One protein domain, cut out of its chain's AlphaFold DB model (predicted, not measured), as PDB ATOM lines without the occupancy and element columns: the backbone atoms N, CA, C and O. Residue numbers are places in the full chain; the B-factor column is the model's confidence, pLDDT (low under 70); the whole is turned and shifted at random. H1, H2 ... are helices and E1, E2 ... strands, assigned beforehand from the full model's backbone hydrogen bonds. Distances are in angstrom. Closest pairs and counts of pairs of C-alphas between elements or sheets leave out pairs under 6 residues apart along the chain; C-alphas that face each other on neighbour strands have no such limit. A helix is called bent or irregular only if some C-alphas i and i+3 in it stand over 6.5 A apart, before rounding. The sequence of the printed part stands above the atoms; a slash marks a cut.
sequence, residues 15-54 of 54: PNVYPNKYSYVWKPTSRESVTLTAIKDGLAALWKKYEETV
ATOM      1  N   PRO A  15      13.946 -18.879  11.873       82.56
ATOM      2  CA  PRO A  15      15.129 -19.098  11.058       82.56
ATOM      3  C   PRO A  15      15.522 -20.578  11.032       82.56
ATOM      4  O   PRO A  15      15.458 -21.296  12.030       82.56
ATOM      5  N   ASN A  16      15.936 -21.033   9.850       83.00
ATOM      6  CA  ASN A  16      16.250 -22.431   9.553       83.00
ATOM      7  C   ASN A  16      15.094 -23.421   9.782       83.00
ATOM      8  O   ASN A  16      15.333 -24.628   9.878       83.00
ATOM      9  N   VAL A  17      13.849 -22.943   9.854       84.56
ATOM     10  CA  VAL A  17      12.657 -23.789   9.907       84.56
ATOM     11  C   VAL A  17      12.006 -23.872   8.535       84.56
ATOM     12  O   VAL A  17      11.808 -22.874   7.845       84.56
ATOM     13  N   TYR A  18      11.645 -25.089   8.152       83.25
ATOM     14  CA  TYR A  18      11.011 -25.398   6.881       83.25
ATOM     15  C   TYR A  18       9.728 -26.190   7.126       83.25
ATOM     16  O   TYR A  18       9.733 -27.133   7.925       83.25
ATOM     17  N   PRO A  19       8.628 -25.869   6.435       82.44
ATOM     18  CA  PRO A  19       7.443 -26.700   6.466       82.44
ATOM     19  C   PRO A  19       7.646 -27.888   5.517       82.44
ATOM     20  O   PRO A  19       8.037 -27.736   4.361       82.44
ATOM     21  N   ASN A  20       7.370 -29.089   6.003       83.62
ATOM     22  CA  ASN A  20       7.092 -30.264   5.182       83.62
ATOM     23  C   ASN A  20       5.574 -30.496   5.165       83.62
ATOM     24  O   ASN A  20       4.891 -29.951   6.007       83.62
ATOM     25  N   LYS A  21       5.026 -31.360   4.304       80.56
ATOM     26  CA  LYS A  21       3.578 -31.639   4.184       80.56
ATOM     27  C   LYS A  21       2.846 -31.914   5.513       80.56
ATOM     28  O   LYS A  21       1.641 -31.698   5.594       80.56
ATOM     29  N   TYR A  22       3.555 -32.394   6.536       82.62
ATOM     30  CA  TYR A  22       2.969 -32.802   7.816       82.62
ATOM     31  C   TYR A  22       3.466 -31.998   9.023       82.62
ATOM     32  O   TYR A  22       2.725 -31.863   9.998       82.62
ATOM     33  N   SER A  23       4.681 -31.445   8.965       83.00
ATOM     34  CA  SER A  23       5.370 -30.908  10.143       83.00
ATOM     35  C   SER A  23       6.339 -29.790   9.790       83.00
ATOM     36  O   SER A  23       6.870 -29.739   8.682       83.00
ATOM     37  N   TYR A  24       6.622 -28.942  10.770       86.56
ATOM     38  CA  TYR A  24       7.704 -27.974  10.738       86.56
ATOM     39  C   TYR A  24       9.010 -28.615  11.211       86.56
ATOM     40  O   TYR A  24       9.096 -29.172  12.310       86.56
ATOM     41  N   VAL A  25      10.029 -28.534  10.362       85.38
ATOM     42  CA  VAL A  25      11.353 -29.113  10.584       85.38
ATOM     43  C   VAL A  25      12.365 -27.992  10.734       85.38
ATOM     44  O   VAL A  25      12.535 -27.176   9.830       85.38
ATOM     45  N   TRP A  26      13.061 -27.981  11.860       87.00
ATOM     46  CA  TRP A  26      14.165 -27.082  12.137       87.00
ATOM     47  C   TRP A  26      15.496 -27.739  11.792       87.00
ATOM     48  O   TRP A  26      15.731 -28.904  12.110       87.00
ATOM     49  N   LYS A  27      16.366 -26.994  11.112       85.19
ATOM     50  CA  LYS A  27      17.705 -27.438  10.726       85.19
ATOM     51  C   LYS A  27      18.761 -26.467  11.255       85.19
ATOM     52  O   LYS A  27      19.212 -25.617  10.487       85.19
ATOM     53  N   PRO A  28      19.155 -26.556  12.539       81.31
ATOM     54  CA  PRO A  28      20.173 -25.666  13.105       81.31
ATOM     55  C   PRO A  28      21.505 -25.773  12.355       81.31
ATOM     56  O   PRO A  28      22.135 -24.761  12.057       81.31
ATOM     57  N   THR A  29      21.870 -26.998  11.968       79.62
ATOM     58  CA  THR A  29      23.078 -27.327  11.204       79.62
ATOM     59  C   THR A  29      22.693 -28.096   9.939       79.62
ATOM     60  O   THR A  29      21.683 -28.794   9.907       79.62
ATOM     61  N   SER A  30      23.518 -28.049   8.885       70.94
ATOM     62  CA  SER A  30      23.235 -28.740   7.608       70.94
ATOM     63  C   SER A  30      23.043 -30.266   7.722       70.94
ATOM     64  O   SER A  30      22.499 -30.874   6.802       70.94
ATOM     65  N   ARG A  31      23.481 -30.891   8.825       74.00
ATOM     66  CA  ARG A  31      23.386 -32.342   9.068       74.00
ATOM     67  C   ARG A  31      22.267 -32.759  10.019       74.00
ATOM     68  O   ARG A  31      21.896 -33.926  10.006       74.00
ATOM     69  N   GLU A  32      21.731 -31.838  10.810       77.69
ATOM     70  CA  GLU A  32      20.773 -32.164  11.865       77.69
ATOM     71  C   GLU A  32      19.398 -31.610  11.516       77.69
ATOM     72  O   GLU A  32      19.252 -30.472  11.069       77.69
ATOM     73  N   SER A  33      18.378 -32.444  11.693       79.69
ATOM     74  CA  SER A  33      16.989 -32.069  11.476       79.69
ATOM     75  C   SER A  33      16.169 -32.449  12.692       79.69
ATOM     76  O   SER A  33      16.013 -33.632  12.989       79.69
ATOM     77  N   VAL A  34      15.621 -31.441  13.360       82.69
ATOM     78  CA  VAL A  34      14.741 -31.594  14.514       82.69
ATOM     79  C   VAL A  34      13.320 -31.291  14.065       82.69
ATOM     80  O   VAL A  34      13.041 -30.245  13.479       82.69
ATOM     81  N   THR A  35      12.399 -32.215  14.310       85.12
ATOM     82  CA  THR A  35      10.979 -31.963  14.043       85.12
ATOM     83  C   THR A  35      10.395 -31.218  15.237       85.12
ATOM     84  O   THR A  35      10.364 -31.768  16.332       85.12
ATOM     85  N   LEU A  36       9.932 -29.984  15.035       83.56
ATOM     86  CA  LEU A  36       9.385 -29.172  16.123       83.56
ATOM     87  C   LEU A  36       7.930 -29.567  16.412       83.56
ATOM     88  O   LEU A  36       7.580 -29.998  17.515       83.56
ATOM     89  N   THR A  37       7.056 -29.443  15.414       83.88
ATOM     90  CA  THR A  37       5.601 -29.610  15.587       83.88
ATOM     91  C   THR A  37       4.913 -29.946  14.265       83.88
ATOM     92  O   THR A  37       5.456 -29.687  13.188       83.88
ATOM     93  N   ALA A  38       3.733 -30.567  14.342       84.81
ATOM     94  CA  ALA A  38       2.884 -30.800  13.183       84.81
ATOM     95  C   ALA A  38       2.309 -29.472  12.658       84.81
ATOM     96  O   ALA A  38       1.984 -28.575  13.429       84.81
ATOM     97  N   ILE A  39       2.081 -29.356  11.344       82.56
ATOM     98  CA  ILE A  39       1.466 -28.141  10.766       82.56
ATOM     99  C   ILE A  39       0.100 -27.840  11.399       82.56
ATOM    100  O   ILE A  39      -0.279 -26.676  11.523       82.56
ATOM    101  N   LYS A  40      -0.616 -28.887  11.827       79.94
ATOM    102  CA  LYS A  40      -1.940 -28.790  12.450       79.94
ATOM    103  C   LYS A  40      -1.954 -27.965  13.739       79.94
ATOM    104  O   LYS A  40      -2.970 -27.341  14.011       79.94
ATOM    105  N   ASP A  41      -0.854 -27.940  14.492       79.06
ATOM    106  CA  ASP A  41      -0.770 -27.169  15.741       79.06
ATOM    107  C   ASP A  41      -0.600 -25.659  15.477       79.06
ATOM    108  O   ASP A  41      -0.757 -24.831  16.375       79.06
ATOM    109  N   GLY A  42      -0.299 -25.287  14.228       81.31
ATOM    110  CA  GLY A  42      -0.162 -23.905  13.790       81.31
ATOM    111  C   GLY A  42       1.182 -23.256  14.139       81.31
ATOM    112  O   GLY A  42       2.051 -23.819  14.803       81.31
ATOM    113  N   LEU A  43       1.355 -22.022  13.658       80.56
ATOM    114  CA  LEU A  43       2.583 -21.233  13.823       80.56
ATOM    115  C   LEU A  43       2.868 -20.860  15.290       80.56
ATOM    116  O   LEU A  43       4.026 -20.785  15.678       80.56
ATOM    117  N   ALA A  44       1.846 -20.654  16.124       81.50
ATOM    118  CA  ALA A  44       2.046 -20.279  17.528       81.50
ATOM    119  C   ALA A  44       2.731 -21.395  18.341       81.50
ATOM    120  O   ALA A  44       3.671 -21.136  19.091       81.50
ATOM    121  N   ALA A  45       2.306 -22.649  18.145       82.19
ATOM    122  CA  ALA A  45       2.933 -23.808  18.779       82.19
ATOM    123  C   ALA A  45       4.375 -24.018  18.290       82.19
ATOM    124  O   ALA A  45       5.240 -24.429  19.064       82.19
ATOM    125  N   LEU A  46       4.637 -23.688  17.019       85.81
ATOM    126  CA  LEU A  46       5.972 -23.714  16.431       85.81
ATOM    127  C   LEU A  46       6.922 -22.736  17.108       85.81
ATOM    128  O   LEU A  46       8.004 -23.154  17.503       85.81
ATOM    129  N   TRP A  47       6.520 -21.474  17.256       83.44
ATOM    130  CA  TRP A  47       7.342 -20.456  17.912       83.44
ATOM    131  C   TRP A  47       7.666 -20.833  19.356       83.44
ATOM    132  O   TRP A  47       8.827 -20.790  19.743       83.44
ATOM    133  N   LYS A  48       6.678 -21.326  20.112       85.50
ATOM    134  CA  LYS A  48       6.896 -21.768  21.496       85.50
ATOM    135  C   LYS A  48       7.930 -22.894  21.599       85.50
ATOM    136  O   LYS A  48       8.833 -22.826  22.421       85.50
ATOM    137  N   LYS A  49       7.819 -23.923  20.752       83.88
ATOM    138  CA  LYS A  49       8.792 -25.026  20.737       83.88
ATOM    139  C   LYS A  49      10.154 -24.609  20.203       83.88
ATOM    140  O   LYS A  49      11.162 -25.159  20.624       83.88
ATOM    141  N   TYR A  50      10.184 -23.682  19.252       84.88
ATOM    142  CA  TYR A  50      11.423 -23.123  18.733       84.88
ATOM    143  C   TYR A  50      12.193 -22.400  19.844       84.88
ATOM    144  O   TYR A  50      13.353 -22.710  20.062       84.88
ATOM    145  N   GLU A  51      11.531 -21.528  20.607       83.19
ATOM    146  CA  GLU A  51      12.133 -20.847  21.764       83.19
ATOM    147  C   GLU A  51      12.580 -21.811  22.870       83.19
ATOM    148  O   GLU A  51      13.566 -21.554  23.539       83.19
ATOM    149  N   GLU A  52      11.875 -22.926  23.064       82.75
ATOM    150  CA  GLU A  52      12.255 -23.946  24.051       82.75
ATOM    151  C   GLU A  52      13.450 -24.808  23.599       82.75
ATOM    152  O   GLU A  52      14.115 -25.430  24.425       82.75
ATOM    153  N   THR A  53      13.713 -24.881  22.288       73.88
ATOM    154  CA  THR A  53      14.774 -25.724  21.703       73.88
ATOM    155  C   THR A  53      16.049 -24.967  21.333       73.88
ATOM    156  O   THR A  53      17.077 -25.618  21.133       73.88
ATOM    157  N   VAL A  54      15.983 -23.637  21.220       67.44
ATOM    158  CA  VAL A  54      17.112 -22.720  20.964       67.44
ATOM    159  C   VAL A  54      17.736 -22.271  22.277       67.44
ATOM    160  O   VAL A  54      18.985 -22.288  22.341       67.44
TER     161      VAL A  54
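AT A GLANCE: This is residues 15 to 54 of the 54 residues of the protein "Integrase" of Escherichia coli (UniProt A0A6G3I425). A small three-stranded antiparallel sheet has one helix, H1, over one face and along its strands, two layers with the other face bare. The strands form a meander, each the antiparallel neighbour of the one before. The printed part has 40 residues, with E1, E2, E3 and H1 in chain order, sheet order E1, E2, E3, class mixed. It is compact, with a radius of gyration of the C-alphas of 9.3 A and spans of 26 by 22 by 13 A.

HOW THE PARTS SIT: E1, residues 17 to 19, and E2, residues 23 to 26, form a hairpin; N 18 and O 25 are 2.8 A apart, within hydrogen-bond range. E2 and E3, residues 34 to 38, form another, with N 24 and O 37 at 2.8 A. H1, residues 39 to 53, is on the sheet, over E2 and E3, at a height of 7.9 A. Its closest C-alphas to E3 are those of Leu 46 and Thr 37, 6.0 A apart. H1 is irregular, with C-alphas 40 and 43 8.9 A apart; 8 of its 11 O i to N i+4 pairs are within range.

IN THESE COORDINATES: E1 begins at C-alpha 17 (12.657, -23.789, 9.907) and is 6.9 A long, E2 9.8 A and E3 12.0 A. H1, 17.4 A, ends at C-alpha 53 (14.774, -25.724, 21.703).

THE WHOLE: The farthest C-alphas, Arg 31 and Ala 44, are 25.9 A apart. The printed part has no cut and no long link. Only residue 54 has pLDDT under 70.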